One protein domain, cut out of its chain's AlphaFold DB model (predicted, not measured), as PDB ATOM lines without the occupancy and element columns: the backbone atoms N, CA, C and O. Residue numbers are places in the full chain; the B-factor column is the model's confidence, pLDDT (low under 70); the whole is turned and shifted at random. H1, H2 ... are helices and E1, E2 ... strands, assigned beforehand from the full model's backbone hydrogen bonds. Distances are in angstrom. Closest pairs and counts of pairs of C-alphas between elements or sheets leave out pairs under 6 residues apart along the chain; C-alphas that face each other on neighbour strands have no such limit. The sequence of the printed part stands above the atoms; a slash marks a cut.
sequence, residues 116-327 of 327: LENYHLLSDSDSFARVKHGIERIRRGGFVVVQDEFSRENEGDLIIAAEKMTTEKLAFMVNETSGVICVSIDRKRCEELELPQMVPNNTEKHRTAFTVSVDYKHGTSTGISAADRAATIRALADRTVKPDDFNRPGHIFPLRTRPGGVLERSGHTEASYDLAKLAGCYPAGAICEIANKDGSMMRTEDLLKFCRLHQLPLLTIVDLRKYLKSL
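AT A GLANCE: This is residues 116 to 327 of the 327 residues of the protein "3,4-dihydroxy-2-butanone 4-phosphate synthase" of Hirondellea gigas (UniProt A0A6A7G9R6). A strongly twisted sheet of seven strands, curled like part of a barrel, runs through the domain with helices on both faces, three layers in all: H1 and H6 on one face, H2, H3 and H7 on the other. The sheet curls round H6 on one face and round H4 on the opposite face; the short helix H5 packs on H6 and on H8, and H8 also packs crosswise on H1. The printed part has 212 residues with eight named helices and seven named strands, in the order H1 E1 E2 H2 E3 H3 E4 H4 E5 H5 H6 E6 H7 E7 H8. The mixed sheet runs E4, E5, E3, E6, E2, E1, E7. The class is mixed, helices and strands, and the whole is compact, with a radius of gyration of the C-alphas of 16.3 A and spans of 50 by 34 by 34 A.

HOW THE PARTS SIT: H1, residues 124 to 139, has a height over the sheet of 9.5 A. E1, residues 144 to 147, and E2, residues 156 to 161, form an antiparallel hairpin, with N 157 and O 146 at 2.9 A. H2, residues 167 to 176, runs along E6, residues 285 to 289, at 2 degrees on the local plane. E6 is antiparallel to E2, N 286 to O 160 2.8 A, and to E3, residues 182 to 185, N 182 to O 287 2.9 A. E2, H2 and E3 make a split strand-helix-strand unit, two strands running the same way with E6 between them, its crossover right-handed. E5, residues 246 to 256, bends by 104 degrees at residue 251; H3, residues 187 to 192, comes closest to it at the C-alphas of Arg 187 and Arg 256, 6.0 A. E5 is antiparallel to E4, residues 214 to 216, N 247 to O 215 2.8 A, and parallel to E3, N 255 to O 183 2.8 A. H4, residues 226 to 237, touches H2 with residues 226 to 230 alone, about perpendicular at 74 degrees, closest at the C-alphas of Thr 167 and Ala 227, 4.7 A. H6, residues 268 to 278, is on the opposite face from H4; H5, residues 261 to 264, touches it, the closest C-alphas being Gly 261 and Glu 270, 4.7 A. H7, residues 300 to 310, is over E1 and E7, residues 314 to 316; E6, H7 and E7 form another split unit, right-handed, with E2 and E1 between. E7 is parallel to E1, N 315 to O 145 2.8 A. H8, residues 317 to 325, only grazes the sheet with residues 317 to 322. Every O i to N i+4 pair is within hydrogen-bond range in H1, H2, H3, H6, H7 and H8; H4 has 7 of 8, and H5 is too short for one.

IN THESE COORDINATES: H1 begins at C-alpha 124 (27.724, 1.171, 22.964) and measures 22.8 A; H4 measures 17.0 A and E5 16.7 A. H8 ends at C-alpha 325 (25.862, 5.786, 11.249).

THE WHOLE: The C-alphas farthest apart, of Leu 121 and Asp 244, are 50.3 A apart. The printed part has no cut, and H3 to E4 is a long link, residues 193 to 213. The pLDDT is under 70 at residues 116 to 126, 150 to 151 and 153.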
ATOM      1  N   LEU A 116      34.392 -13.360  27.424       35.75
ATOM      2  CA  LEU A 116      33.905 -12.051  27.881       35.75
ATOM      3  C   LEU A 116      33.147 -11.266  26.793       35.75
ATOM      4  O   LEU A 116      32.128 -10.646  27.095       35.75
ATOM      5  N   GLU A 117      33.575 -11.340  25.529       44.03
ATOM      6  CA  GLU A 117      32.868 -10.730  24.387       44.03
ATOM      7  C   GLU A 117      31.500 -11.386  24.116       44.03
ATOM      8  O   GLU A 117      30.557 -10.717  23.680       44.03
ATOM      9  N   ASN A 118      31.361 -12.680  24.424       42.16
ATOM     10  CA  ASN A 118      30.134 -13.449  24.218       42.16
ATOM     11  C   ASN A 118      29.051 -13.216  25.294       42.16
ATOM     12  O   ASN A 118      27.905 -13.613  25.084       42.16
ATOM     13  N   TYR A 119      29.361 -12.564  26.426       38.94
ATOM     14  CA  TYR A 119      28.447 -12.439  27.580       38.94
ATOM     15  C   TYR A 119      27.605 -11.145  27.663       38.94
ATOM     16  O   TYR A 119      27.011 -10.889  28.705       38.94
ATOM     17  N   HIS A 120      27.463 -10.365  26.581       48.22
ATOM     18  CA  HIS A 120      26.392  -9.352  26.428       48.22
ATOM     19  C   HIS A 120      26.109  -8.456  27.658       48.22
ATOM     20  O   HIS A 120      25.029  -8.502  28.252       48.22
ATOM     21  N   LEU A 121      27.035  -7.562  28.001       34.94
ATOM     22  CA  LEU A 121      26.737  -6.455  28.912       34.94
ATOM     23  C   LEU A 121      26.630  -5.166  28.089       34.94
ATOM     24  O   LEU A 121      27.462  -4.869  27.244       34.94
ATOM     25  N   LEU A 122      25.499  -4.480  28.234       32.06
ATOM     26  CA  LEU A 122      25.052  -3.386  27.373       32.06
ATOM     27  C   LEU A 122      25.922  -2.129  27.550       32.06
ATOM     28  O   LEU A 122      25.657  -1.310  28.428       32.06
ATOM     29  N   SER A 123      26.900  -1.936  26.665       37.47
ATOM     30  CA  SER A 123      27.473  -0.621  26.363       37.47
ATOM     31  C   SER A 123      27.587  -0.403  24.847       37.47
ATOM     32  O   SER A 123      27.721  -1.358  24.075       37.47
ATOM     33  N   ASP A 124      27.531   0.853  24.390       42.00
ATOM     34  CA  ASP A 124      27.724   1.171  22.964       42.00
ATOM     35  C   ASP A 124      29.151   0.818  22.486       42.00
ATOM     36  O   ASP A 124      29.335   0.445  21.325       42.00
ATOM     37  N   SER A 125      30.150   0.832  23.380       46.16
ATOM     38  CA  SER A 125      31.501   0.326  23.086       46.16
ATOM     39  C   SER A 125      31.505  -1.162  22.731       46.16
ATOM     40  O   SER A 125      32.204  -1.555  21.795       46.16
ATOM     41  N   ASP A 126      30.677  -1.971  23.397       62.06
ATOM     42  CA  ASP A 126      30.599  -3.416  23.154       62.06
ATOM     43  C   ASP A 126      29.864  -3.731  21.844       62.06
ATOM     44  O   ASP A 126      30.224  -4.672  21.138       62.06
ATOM     45  N   SER A 127      28.874  -2.915  21.463       72.12
ATOM     46  CA  SER A 127      28.199  -3.007  20.157       72.12
ATOM     47  C   SER A 127      29.178  -2.797  18.997       72.12
ATOM     48  O   SER A 127      29.248  -3.610  18.072       72.12
ATOM     49  N   PHE A 128      30.002  -1.747  19.067       77.00
ATOM     50  CA  PHE A 128      30.963  -1.443  18.004       77.00
ATOM     51  C   PHE A 128      32.111  -2.448  17.972       77.00
ATOM     52  O   PHE A 128      32.567  -2.808  16.886       77.00
ATOM     53  N   ALA A 129      32.569  -2.916  19.135       73.00
ATOM     54  CA  ALA A 129      33.570  -3.973  19.224       73.00
ATOM     55  C   ALA A 129      33.084  -5.261  18.540       73.00
ATOM     56  O   ALA A 129      33.810  -5.798  17.703       73.00
ATOM     57  N   ARG A 130      31.833  -5.688  18.785       76.75
ATOM     58  CA  ARG A 130      31.228  -6.846  18.102       76.75
ATOM     59  C   ARG A 130      31.236  -6.683  16.588       76.75
ATOM     60  O   ARG A 130      31.731  -7.559  15.884       76.75
ATOM     61  N   VAL A 131      30.745  -5.551  16.078       88.00
ATOM     62  CA  VAL A 131      30.708  -5.300  14.627       88.00
ATOM     63  C   VAL A 131      32.119  -5.309  14.035       88.00
ATOM     64  O   VAL A 131      32.345  -5.967  13.022       88.00
ATOM     65  N   LYS A 132      33.098  -4.665  14.686       86.94
ATOM     66  CA  LYS A 132      34.507  -4.691  14.256       86.94
ATOM     67  C   LYS A 132      35.083  -6.108  14.235       86.94
ATOM     68  O   LYS A 132      35.758  -6.464  13.269       86.94
ATOM     69  N   HIS A 133      34.800  -6.919  15.254       81.50
ATOM     70  CA  HIS A 133      35.226  -8.315  15.304       81.50
ATOM     71  C   HIS A 133      34.594  -9.125  14.160       81.50
ATOM     72  O   HIS A 133      35.302  -9.822  13.434       81.50
ATOM     73  N   GLY A 134      33.291  -8.967  13.913       86.44
ATOM     74  CA  GLY A 134      32.610  -9.608  12.786       86.44
ATOM     75  C   GLY A 134      33.184  -9.206  11.421       86.44
ATOM     76  O   GLY A 134      33.447 -10.068  10.584       86.44
ATOM     77  N   ILE A 135      33.465  -7.914  11.221       94.69
ATOM     78  CA  ILE A 135      34.124  -7.392  10.012       94.69
ATOM     79  C   ILE A 135      35.494  -8.053   9.811       94.69
ATOM     80  O   ILE A 135      35.810  -8.503   8.709       94.69
ATOM     81  N   GLU A 136      36.314  -8.135  10.861       88.88
ATOM     82  CA  GLU A 136      37.637  -8.760  10.781       88.88
ATOM     83  C   GLU A 136      37.550 -10.263  10.500       88.88
ATOM     84  O   GLU A 136      38.333 -10.805   9.717       88.88
ATOM     85  N   ARG A 137      36.561 -10.948  11.077       89.50
ATOM     86  CA  ARG A 137      36.327 -12.362  10.797       89.50
ATOM     87  C   ARG A 137      35.952 -12.592   9.334       89.50
ATOM     88  O   ARG A 137      36.533 -13.478   8.707       89.50
ATOM     89  N   ILE A 138      35.071 -11.771   8.761       95.31
ATOM     90  CA  ILE A 138      34.721 -11.838   7.331       95.31
ATOM     91  C   ILE A 138      35.931 -11.530   6.452       95.31
ATOM     92  O   ILE A 138      36.168 -12.250   5.482       95.31
ATOM     93  N   ARG A 139      36.748 -10.531   6.812       95.00
ATOM     94  CA  ARG A 139      37.992 -10.196   6.097       95.00
ATOM     95  C   ARG A 139      38.925 -11.403   5.985       95.00
ATOM     96  O   ARG A 139      39.505 -11.648   4.927       95.00
ATOM     97  N   ARG A 140      39.018 -12.202   7.053       93.12
ATOM     98  CA  ARG A 140      39.781 -13.464   7.107       93.12
ATOM     99  C   ARG A 140      39.061 -14.657   6.467       93.12
ATOM    100  O   ARG A 140      39.607 -15.754   6.424       93.12
ATOM    101  N   GLY A 141      37.853 -14.457   5.945       89.00
ATOM    102  CA  GLY A 141      37.045 -15.484   5.297       89.00
ATOM    103  C   GLY A 141      36.336 -16.430   6.263       89.00
ATOM    104  O   GLY A 141      36.096 -17.576   5.892       89.00
ATOM    105  N   GLY A 142      36.042 -15.994   7.487       89.88
ATOM    106  CA  GLY A 142      35.206 -16.722   8.441       89.88
ATOM    107  C   GLY A 142      33.729 -16.327   8.355       89.88
ATOM    108  O   GLY A 142      33.391 -15.251   7.861       89.88
ATOM    109  N   PHE A 143      32.862 -17.200   8.868       97.31
ATOM    110  CA  PHE A 143      31.435 -16.922   9.034       97.31
ATOM    111  C   PHE A 143      31.155 -16.011  10.227       97.31
ATOM    112  O   PHE A 143      31.870 -16.067  11.230       97.31
ATOM    113  N   VAL A 144      30.068 -15.253  10.149       95.56
ATOM    114  CA  VAL A 144      29.432 -14.567  11.282       95.56
ATOM    115  C   VAL A 144      27.951 -14.923  11.309       95.56
ATOM    116  O   VAL A 144      27.391 -15.262  10.267       95.56
ATOM    117  N   VAL A 145      27.322 -14.826  12.475       96.62
ATOM    118  CA  VAL A 145      25.863 -14.902  12.587       96.62
ATOM    119  C   VAL A 145      25.321 -13.486  12.718       96.62
ATOM    120  O   VAL A 145      25.830 -12.701  13.520       96.62
ATOM    121  N   VAL A 146      24.308 -13.142  11.929       96.38
ATOM    122  CA  VAL A 146      23.600 -11.863  12.051       96.38
ATOM    123  C   VAL A 146      22.146 -12.138  12.357       96.38
ATOM    124  O   VAL A 146      21.490 -12.824  11.588       96.38
ATOM    125  N   GLN A 147      21.668 -11.582  13.464       89.88
ATOM    126  CA  GLN A 147      20.272 -11.642  13.863       89.88
ATOM    127  C   GLN A 147      19.547 -10.345  13.490       89.88
ATOM    128  O   GLN A 147      20.061  -9.239  13.724       89.88
ATOM    129  N   ASP A 148      18.343 -10.464  12.941       81.00
ATOM    130  CA  ASP A 148      17.446  -9.327  12.767       81.00
ATOM    131  C   ASP A 148      16.593  -9.038  14.019       81.00
ATOM    132  O   ASP A 148      16.787  -9.603  15.095       81.00
ATOM    133  N   GLU A 149      15.703  -8.052  13.931       73.19
ATOM    134  CA  GLU A 149      14.883  -7.639  15.072       73.19
ATOM    135  C   GLU A 149      13.750  -8.636  15.360       73.19
ATOM    136  O   GLU A 149      13.136  -9.179  14.443       73.19
ATOM    137  N   PHE A 150      13.375  -8.777  16.639       57.19
ATOM    138  CA  PHE A 150      12.279  -9.657  17.077       57.19
ATOM    139  C   PHE A 150      10.947  -9.397  16.345       57.19
ATOM    140  O   PHE A 150      10.153 -10.308  16.138       57.19
ATOM    141  N   SER A 151      10.687  -8.148  15.947       59.91
ATOM    142  CA  SER A 151       9.471  -7.749  15.227       59.91
ATOM    143  C   SER A 151       9.502  -8.020  13.719       59.91
ATOM    144  O   SER A 151       8.496  -7.766  13.052       59.91
ATOM    145  N   ARG A 152      10.633  -8.471  13.158       71.19
ATOM    146  CA  ARG A 152      10.800  -8.745  11.726       71.19
ATOM    147  C   ARG A 152      10.741 -10.255  11.460       71.19
ATOM    148  O   ARG A 152       9.629 -10.767  11.339       71.19
ATOM    149  N   GLU A 153      11.874 -10.946  11.352       67.56
ATOM    150  CA  GLU A 153      11.932 -12.407  11.183       67.56
ATOM    151  C   GLU A 153      12.225 -13.097  12.521       67.56
ATOM    152  O   GLU A 153      11.698 -14.181  12.763       67.56
ATOM    153  N   ASN A 154      12.956 -12.432  13.428       77.62
ATOM    154  CA  ASN A 154      13.503 -12.998  14.663       77.62
ATOM    155  C   ASN A 154      14.391 -14.221  14.378       77.62
ATOM    156  O   ASN A 154      14.313 -15.235  15.080       77.62
ATOM    157  N   GLU A 155      15.170 -14.149  13.303       84.88
ATOM    158  CA  GLU A 155      15.993 -15.239  12.768       84.88
ATOM    159  C   GLU A 155      17.455 -14.806  12.699       84.88
ATOM    160  O   GLU A 155      17.771 -13.616  12.776       84.88
ATOM    161  N   GLY A 156      18.345 -15.792  12.632       92.25
ATOM    162  CA  GLY A 156      19.772 -15.573  12.458       92.25
ATOM    163  C   GLY A 156      20.254 -16.199  11.163       92.25
ATOM    164  O   GLY A 156      20.010 -17.382  10.922       92.25
ATOM    165  N   ASP A 157      20.999 -15.427  10.383       98.19
ATOM    166  CA  ASP A 157      21.618 -15.889   9.147       98.19
ATOM    167  C   ASP A 157      23.106 -16.131   9.350       98.19
ATOM    168  O   ASP A 157      23.815 -15.330   9.973       98.19
ATOM    169  N   LEU A 158      23.602 -17.209   8.747       98.31
ATOM    170  CA  LEU A 158      25.028 -17.437   8.591       98.31
ATOM    171  C   LEU A 158      25.535 -16.625   7.392       98.31
ATOM    172  O   LEU A 158      25.063 -16.805   6.272       98.31
ATOM    173  N   ILE A 159      26.513 -15.746   7.615       98.75
ATOM    174  CA  ILE A 159      26.992 -14.786   6.612       98.75
ATOM    175  C   ILE A 159      28.501 -14.919   6.389       98.75
ATOM    176  O   ILE A 159      29.283 -15.001   7.337       98.75
ATOM    177  N   ILE A 160      28.925 -14.883   5.124       98.75
ATOM    178  CA  ILE A 160      30.334 -14.807   4.704       98.75
ATOM    179  C   ILE A 160      30.477 -13.971   3.426       98.75
ATOM    180  O   ILE A 160      29.571 -13.940   2.598       98.75
ATOM    181  N   ALA A 161      31.633 -13.334   3.216       98.88
ATOM    182  CA  ALA A 161      31.964 -12.741   1.919       98.88
ATOM    183  C   ALA A 161      31.992 -13.821   0.821       98.88
ATOM    184  O   ALA A 161      32.691 -14.829   0.947       98.88
ATOM    185  N   ALA A 162      31.260 -13.599  -0.271       98.81
ATOM    186  CA  ALA A 162      31.063 -14.587  -1.331       98.81
ATOM    187  C   ALA A 162      32.392 -15.037  -1.970       98.81
ATOM    188  O   ALA A 162      32.610 -16.230  -2.177       98.81
ATOM    189  N   GLU A 163      33.339 -14.114  -2.167       98.56
ATOM    190  CA  GLU A 163      34.684 -14.419  -2.687       98.56
ATOM    191  C   GLU A 163      35.509 -15.358  -1.778       98.56
ATOM    192  O   GLU A 163      36.465 -15.982  -2.233       98.56
ATOM    193  N   LYS A 164      35.153 -15.481  -0.489       98.62
ATOM    194  CA  LYS A 164      35.848 -16.319   0.508       98.62
ATOM    195  C   LYS A 164      35.199 -17.691   0.705       98.62
ATOM    196  O   LYS A 164      35.658 -18.461   1.561       98.62
ATOM    197  N   MET A 165      34.137 -17.992  -0.041       98.75
ATOM    198  CA  MET A 165      33.423 -19.260   0.054       98.75
ATOM    199  C   MET A 165      34.304 -20.414  -0.439       98.75
ATOM    200  O   MET A 165      34.838 -20.362  -1.544       98.75
ATOM    201  N   THR A 166      34.431 -21.474   0.358       98.75
ATOM    202  CA  THR A 166      35.083 -22.737  -0.033       98.75
ATOM    203  C   THR A 166      34.060 -23.866  -0.038       98.75
ATOM    204  O   THR A 166      32.948 -23.700   0.464       98.75
ATOM    205  N   THR A 167      34.426 -25.018  -0.596       98.69
ATOM    206  CA  THR A 167      33.565 -26.208  -0.606       98.69
ATOM    207  C   THR A 167      33.190 -26.640   0.812       98.69
ATOM    208  O   THR A 167      32.026 -26.911   1.085       98.69
ATOM    209  N   GLU A 168      34.149 -26.639   1.737       98.69
ATOM    210  CA  GLU A 168      33.967 -27.060   3.133       98.69
ATOM    211  C   GLU A 168      33.059 -26.087   3.881       98.69
ATOM    212  O   GLU A 168      32.173 -26.497   4.627       98.69
ATOM    213  N   LYS A 169      33.241 -24.785   3.639       98.69
ATOM    214  CA  LYS A 169      32.386 -23.741   4.205       98.69
ATOM    215  C   LYS A 169      30.962 -23.853   3.693       98.69
ATOM    216  O   LYS A 169      30.033 -23.689   4.475       98.69
ATOM    217  N   LEU A 170      30.782 -24.152   2.408       98.75
ATOM    218  CA  LEU A 170      29.441 -24.338   1.886       98.75
ATOM    219  C   LEU A 170      28.801 -25.623   2.413       98.75
ATOM    220  O   LEU A 170      27.621 -25.608   2.739       98.75
ATOM    221  N   ALA A 171      29.559 -26.711   2.542       98.62
ATOM    222  CA  ALA A 171      29.065 -27.931   3.171       98.62
ATOM    223  C   ALA A 171      28.612 -27.665   4.615       98.62
ATOM    224  O   ALA A 171      27.521 -28.075   4.993       98.62
ATOM    225  N   PHE A 172      29.404 -26.911   5.388       98.44
ATOM    226  CA  PHE A 172      29.015 -26.452   6.722       98.44
ATOM    227  C   PHE A 172      27.724 -25.629   6.687       98.44
ATOM    228  O   PHE A 172      26.773 -25.963   7.380       98.44
ATOM    229  N   MET A 173      27.659 -24.604   5.834       98.50
ATOM    230  CA  MET A 173      26.468 -23.766   5.692       98.50
ATOM    231  C   MET A 173      25.233 -24.614   5.376       98.50
ATOM    232  O   MET A 173      24.234 -24.493   6.064       98.50
ATOM    233  N   VAL A 174      25.301 -25.531   4.413       97.94
ATOM    234  CA  VAL A 174      24.169 -26.393   4.031       97.94
ATOM    235  C   VAL A 174      23.715 -27.312   5.167       97.94
ATOM    236  O   VAL A 174      22.522 -27.564   5.282       97.94
ATOM    237  N   ASN A 175      24.635 -27.802   5.999       97.19
ATOM    238  CA  ASN A 175      24.299 -28.698   7.107       97.19
ATOM    239  C   ASN A 175      23.635 -27.983   8.293       97.19
ATOM    240  O   ASN A 175      22.902 -28.624   9.040       97.19
ATOM    241  N   GLU A 176      23.898 -26.687   8.465       97.50
ATOM    242  CA  GLU A 176      23.442 -25.903   9.621       97.50
ATOM    243  C   GLU A 176      22.308 -24.912   9.284       97.50
ATOM    244  O   GLU A 176      21.863 -24.152  10.143       97.50
ATOM    245  N   THR A 177      21.850 -24.859   8.030       98.12
ATOM    246  CA  THR A 177      20.891 -23.843   7.553       98.12
ATOM    247  C   THR A 177      19.727 -24.456   6.779       98.12
ATOM    248  O   THR A 177      19.686 -25.660   6.531       98.12
ATOM    249  N   SER A 178      18.777 -23.614   6.362       96.12
ATOM    250  CA  SER A 178      17.632 -23.984   5.518       96.12
ATOM    251  C   SER A 178      18.039 -24.605   4.170       96.12
ATOM    252  O   SER A 178      17.253 -25.308   3.533       96.12
ATOM    253  N   GLY A 179      19.272 -24.348   3.716       96.56
ATOM    254  CA  GLY A 179      19.819 -24.836   2.453       96.56
ATOM    255  C   GLY A 179      19.460 -23.985   1.230       96.56
ATOM    256  O   GLY A 179      20.001 -24.242   0.146       96.56
ATOM    257  N   VAL A 180      18.619 -22.952   1.386       97.88
ATOM    258  CA  VAL A 180      18.294 -21.963   0.343       97.88
ATOM    259  C   VAL A 180      19.398 -20.905   0.292       97.88
ATOM    260  O   VAL A 180      19.273 -19.790   0.791       97.88
ATOM    261  N   ILE A 181      20.533 -21.282  -0.301       98.69
ATOM    262  CA  ILE A 181      21.729 -20.436  -0.283       98.69
ATOM    263  C   ILE A 181      21.557 -19.233  -1.206       98.69
ATOM    264  O   ILE A 181      21.456 -19.361  -2.434       98.69
ATOM    265  N   CYS A 182      21.598 -18.053  -0.602       98.81
ATOM    266  CA  CYS A 182      21.444 -16.788  -1.288       98.81
ATOM    267  C   CYS A 182      22.775 -16.035  -1.384       98.81
ATOM    268  O   CYS A 182      23.675 -16.232  -0.568       98.81
ATOM    269  N   VAL A 183      22.906 -15.143  -2.371       98.88
ATOM    270  CA  VAL A 183      24.078 -14.258  -2.506       98.88
ATOM    271  C   VAL A 183      23.627 -12.823  -2.725       98.88
ATOM    272  O   VAL A 183      23.049 -12.502  -3.760       98.88
ATOM    273  N   SER A 184      23.900 -11.943  -1.767       98.75
ATOM    274  CA  SER A 184      23.648 -10.515  -1.915       98.75
ATOM    275  C   SER A 184      24.630  -9.898  -2.909       98.75
ATOM    276  O   SER A 184      25.833 -10.121  -2.818       98.75
ATOM    277  N   ILE A 185      24.120  -9.127  -3.865       98.50
ATOM    278  CA  ILE A 185      24.899  -8.352  -4.839       98.50
ATOM    279  C   ILE A 185      24.210  -7.009  -5.089       98.50
ATOM    280  O   ILE A 185      22.989  -6.887  -4.944       98.50
ATOM    281  N   ASP A 186      24.979  -5.984  -5.459       97.50
ATOM    282  CA  ASP A 186      24.396  -4.687  -5.792       97.50
ATOM    283  C   ASP A 186      23.696  -4.687  -7.155       97.50
ATOM    284  O   ASP A 186      23.840  -5.577  -7.998       97.50
ATOM    285  N   ARG A 187      22.909  -3.634  -7.375       96.88
ATOM    286  CA  ARG A 187      22.194  -3.422  -8.633       96.88
ATOM    287  C   ARG A 187      23.131  -3.425  -9.840       96.88
ATOM    288  O   ARG A 187      22.762  -3.987 -10.867       96.88
ATOM    289  N   LYS A 188      24.309  -2.811  -9.713       97.75
ATOM    290  CA  LYS A 188      25.280  -2.730 -10.803       97.75
ATOM    291  C   LYS A 188      25.740  -4.127 -11.206       97.75
ATOM    292  O   LYS A 188      25.732  -4.446 -12.388       97.75
ATOM    293  N   ARG A 189      26.058  -4.984 -10.238       98.38
ATOM    294  CA  ARG A 189      26.457  -6.364 -10.490       98.38
ATOM    295  C   ARG A 189      25.315  -7.208 -11.053       98.38
ATOM    296  O   ARG A 189      25.562  -8.027 -11.932       98.38
ATOM    297  N   CYS A 190      24.070  -6.988 -10.620       98.38
ATOM    298  CA  CYS A 190      22.911  -7.610 -11.273       98.38
ATOM    299  C   CYS A 190      22.808  -7.217 -12.754       98.38
ATOM    300  O   CYS A 190      22.512  -8.070 -13.583       98.38
ATOM    301  N   GLU A 191      23.025  -5.942 -13.086       98.31
ATOM    302  CA  GLU A 191      22.975  -5.436 -14.464       98.31
ATOM    303  C   GLU A 191      24.144  -5.980 -15.304       98.31
ATOM    304  O   GLU A 191      23.914  -6.475 -16.402       98.31
ATOM    305  N   GLU A 192      25.368  -5.990 -14.763       98.50
ATOM    306  CA  GLU A 192      26.562  -6.572 -15.402       98.50
ATOM    307  C   GLU A 192      26.411  -8.061 -15.731       98.50
ATOM    308  O   GLU A 192      26.993  -8.525 -16.707       98.50
ATOM    309  N   LEU A 193      25.675  -8.809 -14.904       98.75
ATOM    310  CA  LEU A 193      25.449 -10.249 -15.059       98.75
ATOM    311  C   LEU A 193      24.096 -10.594 -15.699       98.75
ATOM    312  O   LEU A 193      23.756 -11.775 -15.785       98.75
ATOM    313  N   GLU A 194      23.319  -9.595 -16.125       98.56
ATOM    314  CA  GLU A 194      21.969  -9.763 -16.680       98.56
ATOM    315  C   GLU A 194      21.075 -10.651 -15.791       98.56
ATOM    316  O   GLU A 194      20.517 -11.667 -16.210       98.56
ATOM    317  N   LEU A 195      20.973 -10.277 -14.512       98.50
ATOM    318  CA  LEU A 195      20.180 -10.963 -13.491       98.50
ATOM    319  C   LEU A 195      18.898 -10.166 -13.189       98.50
ATOM    320  O   LEU A 195      18.858  -9.396 -12.220       98.50
ATOM    321  N   PRO A 196      17.830 -10.311 -14.001       97.88
ATOM    322  CA  PRO A 196      16.551  -9.675 -13.713       97.88
ATOM    323  C   PRO A 196      15.932 -10.249 -12.433       97.88
ATOM    324  O   PRO A 196      16.255 -11.358 -12.000       97.88
ATOM    325  N   GLN A 197      15.009  -9.493 -11.830       97.50
ATOM    326  CA  GLN A 197      14.199  -9.995 -10.715       97.50
ATOM    327  C   GLN A 197      13.439 -11.258 -11.138       97.50
ATOM    328  O   GLN A 197      12.956 -11.343 -12.264       97.50
ATOM    329  N   MET A 198      13.320 -12.216 -10.219       98.19
ATOM    330  CA  MET A 198      12.697 -13.518 -10.470       98.19
ATOM    331  C   MET A 198      11.237 -13.383 -10.915       98.19
ATOM    332  O   MET A 198      10.771 -14.140 -11.761       98.19
ATOM    333  N   VAL A 199      10.521 -12.406 -10.353       97.00
ATOM    334  CA  VAL A 199       9.124 -12.121 -10.680       97.00
ATOM    335  C   VAL A 199       8.922 -10.627 -10.949       97.00
ATOM    336  O   VAL A 199       9.533  -9.794 -10.275       97.00
ATOM    337  N   PRO A 200       8.038 -10.255 -11.894       93.44
ATOM    338  CA  PRO A 200       7.758  -8.853 -12.208       93.44
ATOM    339  C   PRO A 200       6.988  -8.129 -11.091       93.44
ATOM    340  O   PRO A 200       7.163  -6.928 -10.909       93.44
ATOM    341  N   ASN A 201       6.155  -8.847 -10.327       95.44
ATOM    342  CA  ASN A 201       5.411  -8.311  -9.187       95.44
ATOM    343  C   ASN A 201       5.698  -9.148  -7.935       95.44
ATOM    344  O   ASN A 201       5.115 -10.212  -7.744       95.44
ATOM    345  N   ASN A 202       6.619  -8.679  -7.097       94.94
ATOM    346  CA  ASN A 202       6.979  -9.364  -5.862       94.94
ATOM    347  C   ASN A 202       5.880  -9.168  -4.808       94.94
ATOM    348  O   ASN A 202       5.698  -8.058  -4.314       94.94
ATOM    349  N   THR A 203       5.162 -10.241  -4.468       94.56
ATOM    350  CA  THR A 203       4.087 -10.256  -3.463       94.56
ATOM    351  C   THR A 203       4.514 -10.822  -2.105       94.56
ATOM    352  O   THR A 203       3.687 -10.862  -1.196       94.56
ATOM    353  N   GLU A 204       5.783 -11.193  -1.929       93.94
ATOM    354  CA  GLU A 204       6.328 -11.735  -0.678       93.94
ATOM    355  C   GLU A 204       6.301 -10.679   0.447       93.94
ATOM    356  O   GLU A 204       6.401  -9.473   0.189       93.94
ATOM    357  N   LYS A 205       6.110 -11.129   1.693       89.56
ATOM    358  CA  LYS A 205       5.884 -10.300   2.888       89.56
ATOM    359  C   LYS A 205       7.015  -9.299   3.139       89.56
ATOM    360  O   LYS A 205       6.743  -8.131   3.410       89.56
ATOM    361  N   HIS A 206       8.266  -9.734   3.035       88.00
ATOM    362  CA  HIS A 206       9.464  -8.924   3.266       88.00
ATOM    363  C   HIS A 206      10.060  -8.321   1.984       88.00
ATOM    364  O   HIS A 206      11.082  -7.618   2.044       88.00
ATOM    365  N   ARG A 207       9.399  -8.552   0.840       91.94
ATOM    366  CA  ARG A 207       9.792  -8.112  -0.502       91.94
ATOM    367  C   ARG A 207      11.255  -8.454  -0.805       91.94
ATOM    368  O   ARG A 207      11.977  -7.626  -1.369       91.94
ATOM    369  N   THR A 208      11.702  -9.648  -0.407       94.12
ATOM    370  CA  THR A 208      13.071 -10.116  -0.667       94.12
ATOM    371  C   THR A 208      13.329 -10.160  -2.173       94.12
ATOM    372  O   THR A 208      12.538 -10.701  -2.945       94.12
ATOM    373  N   ALA A 209      14.407  -9.508  -2.611       96.94
ATOM    374  CA  ALA A 209      14.612  -9.120  -4.005       96.94
ATOM    375  C   ALA A 209      15.370 -10.182  -4.818       96.94
ATOM    376  O   ALA A 209      16.424  -9.891  -5.395       96.94
ATOM    377  N   PHE A 210      14.824 -11.398  -4.861       98.44
ATOM    378  CA  PHE A 210      15.362 -12.512  -5.644       98.44
ATOM    379  C   PHE A 210      15.529 -12.152  -7.122       98.44
ATOM    380  O   PHE A 210      14.616 -11.613  -7.755       98.44
ATOM    381  N   THR A 211      16.686 -12.482  -7.687       98.69
ATOM    382  CA  THR A 211      16.878 -12.563  -9.139       98.69
ATOM    383  C   THR A 211      16.577 -13.972  -9.632       98.69
ATOM    384  O   THR A 211      16.343 -14.884  -8.839       98.69
ATOM    385  N   VAL A 212      16.610 -14.177 -10.948       98.50
ATOM    386  CA  VAL A 212      16.709 -15.536 -11.506       98.50
ATOM    387  C   VAL A 212      17.867 -16.294 -10.843       98.50
ATOM    388  O   VAL A 212      18.927 -15.709 -10.603       98.50
ATOM    389  N   SER A 213      17.643 -17.566 -10.502       98.88
ATOM    390  CA  SER A 213      18.683 -18.410  -9.915       98.88
ATOM    391  C   SER A 213      19.726 -18.790 -10.961       98.88
ATOM    392  O   SER A 213      19.443 -18.793 -12.165       98.88
ATOM    393  N   VAL A 214      20.938 -19.096 -10.504       98.88
ATOM    394  CA  VAL A 214      22.080 -19.355 -11.383       98.88
ATOM    395  C   VAL A 214      22.933 -20.519 -10.913       98.88
ATOM    396  O   VAL A 214      23.016 -20.794  -9.718       98.88
ATOM    397  N   ASP A 215      23.601 -21.148 -11.877       98.88
ATOM    398  CA  ASP A 215      24.758 -22.020 -11.671       98.88
ATOM    399  C   ASP A 215      25.896 -21.551 -12.566       98.88
ATOM    400  O   ASP A 215      25.685 -21.229 -13.738       98.88
ATOM    401  N   TYR A 216      27.111 -21.525 -12.039       98.75
ATOM    402  CA  TYR A 216      28.296 -21.265 -12.843       98.75
ATOM    403  C   TYR A 216      28.578 -22.453 -13.757       98.75
ATOM    404  O   TYR A 216      28.462 -23.595 -13.323       98.75
ATOM    405  N   LYS A 217      28.938 -22.200 -15.018       98.31
ATOM    406  CA  LYS A 217      29.128 -23.247 -16.037       98.31
ATOM    407  C   LYS A 217      30.473 -23.960 -15.950       98.31
ATOM    408  O   LYS A 217      30.593 -25.109 -16.366       98.31
ATOM    409  N   HIS A 218      31.506 -23.261 -15.487       97.75
ATOM    410  CA  HIS A 218      32.882 -23.724 -15.648       97.75
ATOM    411  C   HIS A 218      33.341 -24.517 -14.430       97.75
ATOM    412  O   HIS A 218      33.322 -24.012 -13.308       97.75
ATOM    413  N   GLY A 219      33.796 -25.751 -14.653       93.62
ATOM    414  CA  GLY A 219      34.303 -26.610 -13.577       93.62
ATOM    415  C   GLY A 219      33.221 -27.106 -12.610       93.62
ATOM    416  O   GLY A 219      33.546 -27.498 -11.492       93.62
ATOM    417  N   THR A 220      31.954 -27.076 -13.027       97.38
ATOM    418  CA  THR A 220      30.796 -27.587 -12.284       97.38
ATOM    419  C   THR A 220      30.147 -28.749 -13.041       97.38
ATOM    420  O   THR A 220      30.509 -29.061 -14.177       97.38
ATOM    421  N   SER A 221      29.209 -29.430 -12.385       96.69
ATOM    422  CA  SER A 221      28.486 -30.581 -12.916       96.69
ATOM    423  C   SER A 221      26.985 -30.290 -12.996       96.69
ATOM    424  O   SER A 221      26.507 -29.689 -13.953       96.69
ATOM    425  N   THR A 222      26.232 -30.704 -11.983       97.25
ATOM    426  CA  THR A 222      24.785 -30.500 -11.861       97.25
ATOM    427  C   THR A 222      24.427 -29.188 -11.173       97.25
ATOM    428  O   THR A 222      23.257 -28.825 -11.173       97.25
ATOM    429  N   GLY A 223      25.392 -28.494 -10.561       98.06
ATOM    430  CA  GLY A 223      25.165 -27.226  -9.870       98.06
ATOM    431  C   GLY A 223      24.869 -27.360  -8.375       98.06
ATOM    432  O   GLY A 223      25.194 -26.452  -7.622       98.06
ATOM    433  N   ILE A 224      24.325 -28.492  -7.906       98.38
ATOM    434  CA  ILE A 224      23.799 -28.612  -6.528       98.38
ATOM    435  C   ILE A 224      24.850 -28.951  -5.460       98.38
ATOM    436  O   ILE A 224      24.649 -28.691  -4.267       98.38
ATOM    437  N   SER A 225      25.974 -29.548  -5.866       98.50
ATOM    438  CA  SER A 225      27.014 -29.993  -4.933       98.50
ATOM    439  C   SER A 225      27.579 -28.812  -4.127       98.50
ATOM    440  O   SER A 225      27.529 -27.662  -4.566       98.50
ATOM    441  N   ALA A 226      28.155 -29.077  -2.949       98.62
ATOM    442  CA  ALA A 226      28.831 -28.026  -2.185       98.62
ATOM    443  C   ALA A 226      29.999 -27.395  -2.975       98.62
ATOM    444  O   ALA A 226      30.285 -26.212  -2.827       98.62
ATOM    445  N   ALA A 227      30.663 -28.154  -3.851       98.75
ATOM    446  CA  ALA A 227      31.729 -27.614  -4.690       98.75
ATOM    447  C   ALA A 227      31.167 -26.697  -5.790       98.75
ATOM    448  O   ALA A 227      31.649 -25.576  -5.967       98.75
ATOM    449  N   ASP A 228      30.111 -27.142  -6.474       98.81
ATOM    450  CA  ASP A 228      29.490 -26.441  -7.602       98.81
ATOM    451  C   ASP A 228      28.836 -25.132  -7.145       98.81
ATOM    452  O   ASP A 228      29.065 -24.058  -7.714       98.81
ATOM    453  N   ARG A 229      28.070 -25.196  -6.052       98.88
ATOM    454  CA  ARG A 229      27.455 -24.017  -5.447       98.88
ATOM    455  C   ARG A 229      28.512 -23.057  -4.893       98.88
ATOM    456  O   ARG A 229      28.376 -21.852  -5.080       98.88
ATOM    457  N   ALA A 230      29.608 -23.542  -4.297       98.88
ATOM    458  CA  ALA A 230      30.690 -22.668  -3.827       98.88
ATOM    459  C   ALA A 230      31.406 -21.967  -4.992       98.88
ATOM    460  O   ALA A 230      31.747 -20.788  -4.880       98.88
ATOM    461  N   ALA A 231      31.612 -22.662  -6.115       98.88
ATOM    462  CA  ALA A 231      32.137 -22.062  -7.340       98.88
ATOM    463  C   ALA A 231      31.198 -20.971  -7.873       98.88
ATOM    464  O   ALA A 231      31.655 -19.874  -8.187       98.88
ATOM    465  N   THR A 232      29.890 -21.232  -7.874       98.94
ATOM    466  CA  THR A 232      28.865 -20.266  -8.291       98.94
ATOM    467  C   THR A 232      28.839 -19.022  -7.405       98.94
ATOM    468  O   THR A 232      28.840 -17.903  -7.915       98.94
ATOM    469  N   ILE A 233      28.899 -19.197  -6.083       98.88
ATOM    470  CA  ILE A 233      28.966 -18.093  -5.115       98.88
ATOM    471  C   ILE A 233      30.200 -17.218  -5.366       98.88
ATOM    472  O   ILE A 233      30.079 -15.994  -5.424       98.88
ATOM    473  N   ARG A 234      31.383 -17.820  -5.562       98.88
ATOM    474  CA  ARG A 234      32.603 -17.056  -5.871       98.88
ATOM    475  C   ARG A 234      32.506 -16.337  -7.218       98.88
ATOM    476  O   ARG A 234      32.895 -15.176  -7.298       98.88
ATOM    477  N   ALA A 235      31.952 -16.983  -8.245       98.81
ATOM    478  CA  ALA A 235      31.792 -16.397  -9.578       98.81
ATOM    479  C   ALA A 235      30.889 -15.150  -9.571       98.81
ATOM    480  O   ALA A 235      31.160 -14.174 -10.271       98.81
ATOM    481  N   LEU A 236      29.848 -15.124  -8.730       98.81
ATOM    482  CA  LEU A 236      28.997 -13.938  -8.558       98.81
ATOM    483  C   LEU A 236      29.783 -12.718  -8.045       98.81
ATOM    484  O   LEU A 236      29.462 -11.589  -8.424       98.81
ATOM    485  N   ALA A 237      30.843 -12.939  -7.262       98.44
ATOM    486  CA  ALA A 237      31.732 -11.902  -6.734       98.44
ATOM    487  C   ALA A 237      32.955 -11.592  -7.626       98.44
ATOM    488  O   ALA A 237      33.706 -10.660  -7.338       98.44
ATOM    489  N   ASP A 238      33.177 -12.343  -8.708       98.38
ATOM    490  CA  ASP A 238      34.342 -12.180  -9.581       98.38
ATOM    491  C   ASP A 238      34.066 -11.191 -10.723       98.38
ATOM    492  O   ASP A 238      33.299 -11.460 -11.647       98.38
ATOM    493  N   ARG A 239      34.754 -10.047 -10.705       97.56
ATOM    494  CA  ARG A 239      34.607  -8.966 -11.699       97.56
ATOM    495  C   ARG A 239      34.889  -9.382 -13.145       97.56
ATOM    496  O   ARG A 239      34.511  -8.651 -14.054       97.56
ATOM    497  N   THR A 240      35.585 -10.492 -13.364       98.00
ATOM    498  CA  THR A 240      35.937 -10.982 -14.702       98.00
ATOM    499  C   THR A 240      34.855 -11.867 -15.321       98.00
ATOM    500  O   THR A 240      34.830 -12.022 -16.542       98.00
ATOM    501  N   VAL A 241      33.941 -12.391 -14.497       98.50
ATOM    502  CA  VAL A 241      32.841 -13.266 -14.916       98.50
ATOM    503  C   VAL A 241      31.750 -12.464 -15.624       98.50
ATOM    504  O   VAL A 241      31.356 -11.383 -15.168       98.50
ATOM    505  N   LYS A 242      31.259 -13.019 -16.735       98.50
ATOM    506  CA  LYS A 242      30.279 -12.429 -17.652       98.50
ATOM    507  C   LYS A 242      28.907 -13.109 -17.530       98.50
ATOM    508  O   LYS A 242      28.818 -14.222 -17.007       98.50
ATOM    509  N   PRO A 243      27.825 -12.500 -18.056       98.56
ATOM    510  CA  PRO A 243      26.490 -13.104 -18.047       98.56
ATOM    511  C   PRO A 243      26.445 -14.529 -18.615       98.56
ATOM    512  O   PRO A 243      25.792 -15.405 -18.040       98.56
ATOM    513  N   ASP A 244      27.158 -14.770 -19.715       98.44
ATOM    514  CA  ASP A 244      27.156 -16.054 -20.420       98.44
ATOM    515  C   ASP A 244      27.876 -17.176 -19.669       98.44
ATOM    516  O   ASP A 244      27.736 -18.337 -20.047       98.44
ATOM    517  N   ASP A 245      28.584 -16.878 -18.580       98.69
ATOM    518  CA  ASP A 245      29.229 -17.891 -17.743       98.69
ATOM    519  C   ASP A 245      28.253 -18.569 -16.764       98.69
ATOM    520  O   ASP A 245      28.621 -19.533 -16.088       98.69
ATOM    521  N   PHE A 246      26.997 -18.108 -16.703       98.81
ATOM    522  CA  PHE A 246      25.952 -18.672 -15.849       98.81
ATOM    523  C   PHE A 246      24.859 -19.390 -16.647       98.81
ATOM    524  O   PHE A 246      24.369 -18.901 -17.670       98.81
ATOM    525  N   ASN A 247      24.442 -20.554 -16.154       98.56
ATOM    526  CA  ASN A 247      23.159 -21.165 -16.484       98.56
ATOM    527  C   ASN A 247      22.038 -20.455 -15.715       98.56
ATOM    528  O   ASN A 247      22.257 -19.957 -14.611       98.56
ATOM    529  N   ARG A 248      20.845 -20.403 -16.316       98.38
ATOM    530  CA  ARG A 248      19.613 -19.848 -15.735       98.38
ATOM    531  C   ARG A 248      18.455 -20.784 -16.133       98.38
ATOM    532  O   ARG A 248      18.225 -20.919 -17.336       98.38
ATOM    533  N   PRO A 249      17.731 -21.427 -15.197       98.44
ATOM    534  CA  PRO A 249      17.901 -21.366 -13.743       98.44
ATOM    535  C   PRO A 249      19.162 -22.107 -13.250       98.44
ATOM    536  O   PRO A 249      19.877 -22.726 -14.037       98.44
ATOM    537  N   GLY A 250      19.395 -22.049 -11.938       98.44
ATOM    538  CA  GLY A 250      20.366 -22.872 -11.209       98.44
ATOM    539  C   GLY A 250      20.050 -22.960  -9.711       98.44
ATOM    540  O   GLY A 250      18.899 -22.746  -9.312       98.44
ATOM    541  N   HIS A 251      21.051 -23.263  -8.883       98.81
ATOM    542  CA  HIS A 251      20.882 -23.650  -7.474       98.81
ATOM    543  C   HIS A 251      21.393 -22.616  -6.459       98.81
ATOM    544  O   HIS A 251      21.283 -22.840  -5.252       98.81
ATOM    545  N   ILE A 252      21.947 -21.493  -6.922       98.88
ATOM    546  CA  ILE A 252      22.229 -20.315  -6.096       98.88
ATOM    547  C   ILE A 252      21.226 -19.213  -6.416       98.88
ATOM    548  O   ILE A 252      20.878 -18.998  -7.578       98.88
ATOM    549  N   PHE A 253      20.786 -18.494  -5.381       98.88
ATOM    550  CA  PHE A 253      19.755 -17.461  -5.475       98.88
ATOM    551  C   PHE A 253      20.346 -16.067  -5.219       98.88
ATOM    552  O   PHE A 253      20.467 -15.644  -4.066       98.88
ATOM    553  N   PRO A 254      20.741 -15.310  -6.258       98.81
ATOM    554  CA  PRO A 254      21.218 -13.956  -6.043       98.81
ATOM    555  C   PRO A 254      20.083 -13.046  -5.551       98.81
ATOM    556  O   PRO A 254      18.932 -13.133  -5.990       98.81
ATOM    557  N   LEU A 255      20.423 -12.155  -4.627       98.75
ATOM    558  CA  LEU A 255      19.532 -11.170  -4.035       98.75
ATOM    559  C   LEU A 255      20.066  -9.778  -4.337       98.75
ATOM    560  O   LEU A 255      21.213  -9.457  -4.021       98.75
ATOM    561  N   ARG A 256      19.219  -8.923  -4.907       98.44
ATOM    562  CA  ARG A 256      19.602  -7.539  -5.180       98.44
ATOM    563  C   ARG A 256      19.483  -6.689  -3.920       98.44
ATOM    564  O   ARG A 256      18.385  -6.530  -3.385       98.44
ATOM    565  N   THR A 257      20.585  -6.088  -3.498       97.56
ATOM    566  CA  THR A 257      20.623  -5.202  -2.331       97.56
ATOM    567  C   THR A 257      20.029  -3.831  -2.640       97.56
ATOM    568  O   THR A 257      19.988  -3.372  -3.791       97.56
ATOM    569  N   ARG A 258      19.559  -3.148  -1.594       96.06
ATOM    570  CA  ARG A 258      19.231  -1.721  -1.663       96.06
ATOM    571  C   ARG A 258      20.504  -0.856  -1.654       96.06
ATOM    572  O   ARG A 258      21.425  -1.171  -0.901       96.06
ATOM    573  N   PRO A 259      20.581   0.238  -2.444       93.50
ATOM    574  CA  PRO A 259      21.788   1.068  -2.534       93.50
ATOM    575  C   PRO A 259      22.271   1.640  -1.196       93.50
ATOM    576  O   PRO A 259      23.477   1.759  -0.988       93.50
ATOM    577  N   GLY A 260      21.353   1.982  -0.289       94.88
ATOM    578  CA  GLY A 260      21.681   2.464   1.052       94.88
ATOM    579  C   GLY A 260      21.997   1.363   2.070       94.88
ATOM    580  O   GLY A 260      22.103   1.673   3.256       94.88
ATOM    581  N   GLY A 261      22.118   0.100   1.645       96.75
ATOM    582  CA  GLY A 261      22.461  -1.021   2.521       96.75
ATOM    583  C   GLY A 261      21.506  -1.139   3.707       96.75
ATOM    584  O   GLY A 261      20.307  -0.840   3.597       96.75
ATOM    585  N   VAL A 262      22.030  -1.532   4.870       96.62
ATOM    586  CA  VAL A 262      21.196  -1.762   6.053       96.62
ATOM    587  C   VAL A 262      20.553  -0.491   6.554       96.62
ATOM    588  O   VAL A 262      19.563  -0.588   7.275       96.62
ATOM    589  N   LEU A 263      21.091   0.686   6.198       96.56
ATOM    590  CA  LEU A 263      20.532   1.989   6.549       96.56
ATOM    591  C   LEU A 263      19.200   2.243   5.828       96.56
ATOM    592  O   LEU A 263      18.293   2.792   6.456       96.56
ATOM    593  N   GLU A 264      19.061   1.773   4.584       95.62
ATOM    594  CA  GLU A 264      17.827   1.849   3.786       95.62
ATOM    595  C   GLU A 264      16.865   0.688   4.084       95.62
ATOM    596  O   GLU A 264      15.679   0.923   4.311       95.62
ATOM    597  N   ARG A 265      17.361  -0.557   4.131       94.06
ATOM    598  CA  ARG A 265      16.555  -1.751   4.443       94.06
ATOM    599  C   ARG A 265      17.260  -2.625   5.470       94.06
ATOM    600  O   ARG A 265      18.323  -3.167   5.217       94.06
ATOM    601  N   SER A 266      16.631  -2.814   6.625       93.12
ATOM    602  CA  SER A 266      17.176  -3.593   7.747       93.12
ATOM    603  C   SER A 266      16.954  -5.104   7.569       93.12
ATOM    604  O   SER A 266      16.199  -5.703   8.326       93.12
ATOM    605  N   GLY A 267      17.559  -5.706   6.540       94.38
ATOM    606  CA  GLY A 267      17.481  -7.149   6.273       94.38
ATOM    607  C   GLY A 267      18.849  -7.817   6.096       94.38
ATOM    608  O   GLY A 267      19.858  -7.144   5.878       94.38
ATOM    609  N   HIS A 268      18.876  -9.153   6.151       97.69
ATOM    610  CA  HIS A 268      20.096  -9.965   6.013       97.69
ATOM    611  C   HIS A 268      20.799  -9.793   4.654       97.69
ATOM    612  O   HIS A 268      22.031  -9.797   4.568       97.69
ATOM    613  N   THR A 269      20.026  -9.549   3.589       98.00
ATOM    614  CA  THR A 269      20.550  -9.199   2.259       98.00
ATOM    615  C   THR A 269      21.464  -7.979   2.323       98.00
ATOM    616  O   THR A 269      22.595  -8.017   1.848       98.00
ATOM    617  N   GLU A 270      20.997  -6.896   2.934       98.31
ATOM    618  CA  GLU A 270      21.783  -5.679   3.078       98.31
ATOM    619  C   GLU A 270      22.922  -5.846   4.090       98.31
ATOM    620  O   GLU A 270      24.020  -5.346   3.856       98.31
ATOM    621  N   ALA A 271      22.700  -6.588   5.180       98.25
ATOM    622  CA  ALA A 271      23.719  -6.810   6.205       98.25
ATOM    623  C   ALA A 271      24.934  -7.559   5.651       98.25
ATOM    624  O   ALA A 271      26.070  -7.155   5.891       98.25
ATOM    625  N   SER A 272      24.711  -8.613   4.866       98.50
ATOM    626  CA  SER A 272      25.794  -9.367   4.226       98.50
ATOM    627  C   SER A 272      26.589  -8.542   3.223       98.50
ATOM    628  O   SER A 272      27.818  -8.623   3.201       98.50
ATOM    629  N   TYR A 273      25.903  -7.714   2.438       98.56
ATOM    630  CA  TYR A 273      26.528  -6.792   1.498       98.56
ATOM    631  C   TYR A 273      27.405  -5.756   2.212       98.56
ATOM    632  O   TYR A 273      28.582  -5.596   1.873       98.56
ATOM    633  N   ASP A 274      26.865  -5.094   3.238       98.62
ATOM    634  CA  ASP A 274      27.593  -4.071   3.987       98.62
ATOM    635  C   ASP A 274      28.770  -4.662   4.758       98.62
ATOM    636  O   ASP A 274      29.854  -4.084   4.756       98.62
ATOM    637  N   LEU A 275      28.606  -5.835   5.370       98.69
ATOM    638  CA  LEU A 275      29.694  -6.508   6.071       98.69
ATOM    639  C   LEU A 275      30.826  -6.922   5.124       98.69
ATOM    640  O   LEU A 275      31.992  -6.698   5.453       98.69
ATOM    641  N   ALA A 276      30.514  -7.466   3.942       98.69
ATOM    642  CA  ALA A 276      31.524  -7.778   2.928       98.69
ATOM    643  C   ALA A 276      32.275  -6.510   2.484       98.69
ATOM    644  O   ALA A 276      33.508  -6.494   2.439       98.69
ATOM    645  N   LYS A 277      31.546  -5.412   2.248       98.38
ATOM    646  CA  LYS A 277      32.122  -4.109   1.896       98.38
ATOM    647  C   LYS A 277      33.022  -3.551   3.005       98.38
ATOM    648  O   LYS A 277      34.150  -3.148   2.730       98.38
ATOM    649  N   LEU A 278      32.560  -3.551   4.257       98.44
ATOM    650  CA  LEU A 278      33.323  -3.086   5.424       98.44
ATOM    651  C   LEU A 278      34.567  -3.949   5.689       98.44
ATOM    652  O   LEU A 278      35.583  -3.449   6.178       98.44
ATOM    653  N   ALA A 279      34.517  -5.236   5.340       98.00
ATOM    654  CA  ALA A 279      35.652  -6.150   5.416       98.00
ATOM    655  C   ALA A 279      36.725  -5.880   4.344       98.00
ATOM    656  O   ALA A 279      37.844  -6.380   4.466       98.00
ATOM    657  N   GLY A 280      36.441  -5.043   3.342       98.25
ATOM    658  CA  GLY A 280      37.334  -4.798   2.207       98.25
ATOM    659  C   GLY A 280      37.299  -5.906   1.151       98.25
ATOM    660  O   GLY A 280      38.193  -5.965   0.309       98.25
ATOM    661  N   CYS A 281      36.292  -6.779   1.197       98.44
ATOM    662  CA  CYS A 281      36.017  -7.777   0.167       98.44
ATOM    663  C   CYS A 281      35.235  -7.154  -0.998       98.44
ATOM    664  O   CYS A 281      34.709  -6.038  -0.888       98.44
ATOM    665  N   TYR A 282      35.097  -7.882  -2.112       98.31
ATOM    666  CA  TYR A 282      34.059  -7.543  -3.086       98.31
ATOM    667  C   TYR A 282      32.691  -7.491  -2.375       98.31
ATOM    668  O   TYR A 282      32.422  -8.366  -1.546       98.31
ATOM    669  N   PRO A 283      31.834  -6.485  -2.645       97.88
ATOM    670  CA  PRO A 283      30.599  -6.276  -1.898       97.88
ATOM    671  C   PRO A 283      29.518  -7.268  -2.360       97.88
ATOM    672  O   PRO A 283      28.555  -6.922  -3.038       97.88
ATOM    673  N   ALA A 284      29.733  -8.534  -2.013       98.69
ATOM    674  CA  ALA A 284      28.819  -9.640  -2.205       98.69
ATOM    675  C   ALA A 284      28.958 -10.623  -1.038       98.69
ATOM    676  O   ALA A 284      30.075 -11.014  -0.681       98.69
ATOM    677  N   GLY A 285      27.841 -11.035  -0.444       98.62
ATOM    678  CA  GLY A 285      27.834 -11.937   0.705       98.62
ATOM    679  C   GLY A 285      26.923 -13.137   0.487       98.62
ATOM    680  O   GLY A 285      25.798 -12.982   0.027       98.62
ATOM    681  N   ALA A 286      27.400 -14.334   0.822       98.81
ATOM    682  CA  ALA A 286      26.555 -15.520   0.880       98.81
ATOM    683  C   ALA A 286      25.814 -15.555   2.221       98.81
ATOM    684  O   ALA A 286      26.435 -15.320   3.262       98.81
ATOM    685  N   ILE A 287      24.513 -15.841   2.172       98.44
ATOM    686  CA  ILE A 287      23.618 -15.885   3.332       98.44
ATOM    687  C   ILE A 287      22.720 -17.117   3.279       98.44
ATOM    688  O   ILE A 287      22.323 -17.549   2.192       98.44
ATOM    689  N   CYS A 288      22.410 -17.669   4.448       98.50
ATOM    690  CA  CYS A 288      21.347 -18.651   4.614       98.50
ATOM    691  C   CYS A 288      20.897 -18.699   6.078       98.50
ATOM    692  O   CYS A 288      21.725 -18.595   6.991       98.50
ATOM    693  N   GLU A 289      19.595 -18.848   6.283       97.81
ATOM    694  CA  GLU A 289      18.938 -18.802   7.582       97.81
ATOM    695  C   GLU A 289      19.231 -20.081   8.381       97.81
ATOM    696  O   GLU A 289      19.115 -21.197   7.866       97.81
ATOM    697  N   ILE A 290      19.609 -19.942   9.651       97.81
ATOM    698  CA  ILE A 290      20.006 -21.066  10.507       97.81
ATOM    699  C   ILE A 290      18.761 -21.803  11.014       97.81
ATOM    700  O   ILE A 290      17.852 -21.206  11.600       97.81
ATOM    701  N   ALA A 291      18.741 -23.122  10.829       95.75
ATOM    702  CA  ALA A 291      17.602 -23.968  11.163       95.75
ATOM    703  C   ALA A 291      17.969 -25.021  12.217       95.75
ATOM    704  O   ALA A 291      19.066 -25.577  12.233       95.75
ATOM    705  N   ASN A 292      17.022 -25.321  13.100       93.25
ATOM    706  CA  ASN A 292      17.060 -26.484  13.972       93.25
ATOM    707  C   ASN A 292      16.927 -27.774  13.149       93.25
ATOM    708  O   ASN A 292      16.369 -27.796  12.053       93.25
ATOM    709  N   LYS A 293      17.364 -28.896  13.732       92.38
ATOM    710  CA  LYS A 293      17.287 -30.225  13.094       92.38
ATOM    711  C   LYS A 293      15.862 -30.695  12.795       92.38
ATOM    712  O   LYS A 293      15.680 -31.563  11.947       92.38
ATOM    713  N   ASP A 294      14.871 -30.160  13.501       93.56
ATOM    714  CA  ASP A 294      13.452 -30.439  13.263       93.56
ATOM    715  C   ASP A 294      12.845 -29.569  12.143       93.56
ATOM    716  O   ASP A 294      11.662 -29.706  11.832       93.56
ATOM    717  N   GLY A 295      13.648 -28.692  11.528       90.75
ATOM    718  CA  GLY A 295      13.242 -27.773  10.469       90.75
ATOM    719  C   GLY A 295      12.655 -26.449  10.965       90.75
ATOM    720  O   GLY A 295      12.318 -25.601  10.142       90.75
ATOM    721  N   SER A 296      12.524 -26.240  12.280       93.38
ATOM    722  CA  SER A 296      12.160 -24.931  12.831       93.38
ATOM    723  C   SER A 296      13.333 -23.947  12.751       93.38
ATOM    724  O   SER A 296      14.490 -24.349  12.724       93.38
ATOM    725  N   MET A 297      13.063 -22.643  12.724       93.12
ATOM    726  CA  MET A 297      14.125 -21.628  12.649       93.12
ATOM    727  C   MET A 297      14.710 -21.323  14.030       93.12
ATOM    728  O   MET A 297      13.949 -21.146  14.991       93.12
ATOM    729  N   MET A 298      16.040 -21.217  14.126       90.50
ATOM    730  CA  MET A 298      16.711 -20.895  15.389       90.50
ATOM    731  C   MET A 298      16.367 -19.477  15.852       90.50
ATOM    732  O   MET A 298      16.468 -18.509  15.098       90.50
ATOM    733  N   ARG A 299      15.987 -19.354  17.128       85.19
ATOM    734  CA  ARG A 299      15.715 -18.069  17.796       85.19
ATOM    735  C   ARG A 299      16.884 -17.686  18.698       85.19
ATOM    736  O   ARG A 299      17.829 -18.453  18.837       85.19
ATOM    737  N   THR A 300      16.828 -16.514  19.333       79.56
ATOM    738  CA  THR A 300      17.946 -15.934  20.104       79.56
ATOM    739  C   THR A 300      18.680 -16.933  21.006       79.56
ATOM    740  O   THR A 300      19.904 -17.008  20.967       79.56
ATOM    741  N   GLU A 301      17.961 -17.722  21.810       78.56
ATOM    742  CA  GLU A 301      18.596 -18.676  22.730       78.56
ATOM    743  C   GLU A 301      19.338 -19.807  22.007       78.56
ATOM    744  O   GLU A 301      20.421 -20.208  22.439       78.56
ATOM    745  N   ASP A 302      18.784 -20.298  20.901       82.38
ATOM    746  CA  ASP A 302      19.393 -21.347  20.083       82.38
ATOM    747  C   ASP A 302      20.575 -20.796  19.288       82.38
ATOM    748  O   ASP A 302      21.638 -21.411  19.276       82.38
ATOM    749  N   LEU A 303      20.451 -19.581  18.746       82.06
ATOM    750  CA  LEU A 303      21.538 -18.870  18.073       82.06
ATOM    751  C   LEU A 303      22.727 -18.641  19.009       82.06
ATOM    752  O   LEU A 303      23.871 -18.826  18.600       82.06
ATOM    753  N   LEU A 304      22.488 -18.295  20.278       77.81
ATOM    754  CA  LEU A 304      23.555 -18.161  21.273       77.81
ATOM    755  C   LEU A 304      24.259 -19.500  21.537       77.81
ATOM    756  O   LEU A 304      25.486 -19.534  21.647       77.81
ATOM    757  N   LYS A 305      23.516 -20.611  21.624       80.06
ATOM    758  CA  LYS A 305      24.102 -21.959  21.767       80.06
ATOM    759  C   LYS A 305      24.903 -22.342  20.519       80.06
ATOM    760  O   LYS A 305      26.034 -22.802  20.656       80.06
ATOM    761  N   PHE A 306      24.352 -22.096  19.333       84.94
ATOM    762  CA  PHE A 306      24.985 -22.341  18.040       84.94
ATOM    763  C   PHE A 306      26.296 -21.560  17.892       84.94
ATOM    764  O   PHE A 306      27.343 -22.133  17.593       84.94
ATOM    765  N   CYS A 307      26.277 -20.260  18.196       82.75
ATOM    766  CA  CYS A 307      27.457 -19.402  18.147       82.75
ATOM    767  C   CYS A 307      28.556 -19.875  19.104       82.75
ATOM    768  O   CYS A 307      29.723 -19.893  18.718       82.75
ATOM    769  N   ARG A 308      28.200 -20.318  20.319       77.50
ATOM    770  CA  ARG A 308      29.166 -20.912  21.259       77.50
ATOM    771  C   ARG A 308      29.757 -22.215  20.726       77.50
ATOM    772  O   ARG A 308      30.974 -22.362  20.734       77.50
ATOM    773  N   LEU A 309      28.911 -23.124  20.241       82.38
ATOM    774  CA  LEU A 309      29.330 -24.428  19.722       82.38
ATOM    775  C   LEU A 309      30.323 -24.290  18.559       82.38
ATOM    776  O   LEU A 309      31.341 -24.976  18.527       82.38
ATOM    777  N   HIS A 310      30.046 -23.377  17.627       81.06
ATOM    778  CA  HIS A 310      30.850 -23.184  16.417       81.06
ATOM    779  C   HIS A 310      31.862 -22.032  16.517       81.06
ATOM    780  O   HIS A 310      32.537 -21.717  15.534       81.06
ATOM    781  N   GLN A 311      31.976 -21.400  17.691       80.94
ATOM    782  CA  GLN A 311      32.859 -20.255  17.948       80.94
ATOM    783  C   GLN A 311      32.683 -19.138  16.900       80.94
ATOM    784  O   GLN A 311      33.644 -18.654  16.284       80.94
ATOM    785  N   LEU A 312      31.423 -18.770  16.655       83.06
ATOM    786  CA  LEU A 312      31.015 -17.731  15.711       83.06
ATOM    787  C   LEU A 312      30.591 -16.467  16.469       83.06
ATOM    788  O   LEU A 312      29.895 -16.573  17.476       83.06
ATOM    789  N   PRO A 313      30.956 -15.266  15.991       84.12
ATOM    790  CA  PRO A 313      30.434 -14.035  16.558       84.12
ATOM    791  C   PRO A 313      28.966 -13.853  16.158       84.12
ATOM    792  O   PRO A 313      28.601 -14.069  14.998       84.12
ATOM    793  N   LEU A 314      28.161 -13.394  17.116       85.62
ATOM    794  CA  LEU A 314      26.781 -12.971  16.907       85.62
ATOM    795  C   LEU A 314      26.711 -11.444  16.818       85.62
ATOM    796  O   LEU A 314      27.107 -10.733  17.744       85.62
ATOM    797  N   LEU A 315      26.190 -10.944  15.703       88.69
ATOM    798  CA  LEU A 315      25.889  -9.534  15.478       88.69
ATOM    799  C   LEU A 315      24.380  -9.330  15.395       88.69
ATOM    800  O   LEU A 315      23.635 -10.253  15.073       88.69
ATOM    801  N   THR A 316      23.940  -8.090  15.583       88.44
ATOM    802  CA  THR A 316      22.567  -7.691  15.263       88.44
ATOM    803  C   THR A 316      22.552  -6.664  14.134       88.44
ATOM    804  O   THR A 316      23.487  -5.866  13.988       88.44
ATOM    805  N   ILE A 317      21.471  -6.624  13.351       91.06
ATOM    806  CA  ILE A 317      21.269  -5.559  12.353       91.06
ATOM    807  C   ILE A 317      21.262  -4.173  13.022       91.06
ATOM    808  O   ILE A 317      21.756  -3.201  12.445       91.06
ATOM    809  N   VAL A 318      20.765  -4.077  14.260       88.94
ATOM    810  CA  VAL A 318      20.773  -2.840  15.056       88.94
ATOM    811  C   VAL A 318      22.203  -2.365  15.322       88.94
ATOM    812  O   VAL A 318      22.505  -1.193  15.088       88.94
ATOM    813  N   ASP A 319      23.091  -3.265  15.755       87.31
ATOM    814  CA  ASP A 319      24.503  -2.950  15.996       87.31
ATOM    815  C   ASP A 319      25.190  -2.473  14.713       87.31
ATOM    816  O   ASP A 319      25.844  -1.428  14.703       87.31
ATOM    817  N   LEU A 320      24.984  -3.188  13.603       94.75
ATOM    818  CA  LEU A 320      25.569  -2.832  12.310       94.75
ATOM    819  C   LEU A 320      25.079  -1.461  11.817       94.75
ATOM    820  O   LEU A 320      25.875  -0.649  11.346       94.75
ATOM    821  N   ARG A 321      23.783  -1.160  11.978       94.25
ATOM    822  CA  ARG A 321      23.212   0.157  11.651       94.25
ATOM    823  C   ARG A 321      23.812   1.265  12.509       94.25
ATOM    824  O   ARG A 321      24.125   2.326  11.972       94.25
ATOM    825  N   LYS A 322      23.960   1.054  13.823       91.56
ATOM    826  CA  LYS A 322      24.602   2.032  14.717       91.56
ATOM    827  C   LYS A 322      26.051   2.285  14.299       91.56
ATOM    828  O   LYS A 322      26.448   3.441  14.198       91.56
ATOM    829  N   TYR A 323      26.801   1.223  14.008       92.88
ATOM    830  CA  TYR A 323      28.185   1.312  13.550       92.88
ATOM    831  C   TYR A 323      28.302   2.124  12.252       92.88
ATOM    832  O   TYR A 323      29.067   3.081  12.197       92.88
ATOM    833  N   LEU A 324      27.490   1.821  11.234       94.56
ATOM    834  CA  LEU A 324      27.504   2.538   9.952       94.56
ATOM    835  C   LEU A 324      27.126   4.018  10.071       94.56
ATOM    836  O   LEU A 324      27.685   4.836   9.354       94.56
ATOM    837  N   LYS A 325      26.210   4.378  10.979       93.94
ATOM    838  CA  LYS A 325      25.862   5.786  11.249       93.94
ATOM    839  C   LYS A 325      26.987   6.579  11.919       93.94
ATOM    840  O   LYS A 325      26.886   7.799  11.985       93.94
ATOM    841  N   SER A 326      27.989   5.896  12.473       91.81
ATOM    842  CA  SER A 326      29.121   6.524  13.159       91.81
ATOM    843  C   SER A 326      30.355   6.738  12.277       91.81
ATOM    844  O   SER A 326      31.289   7.398  12.729       91.81
ATOM    845  N   LEU A 327      30.369   6.161  11.069       89.56
ATOM    846  CA  LEU A 327      31.426   6.345  10.067       89.56
ATOM    847  C   LEU A 327      31.254   7.671   9.320       89.56
ATOM    848  O   LEU A 327      32.296   8.272   8.986       89.56
TER     849      LEU A 327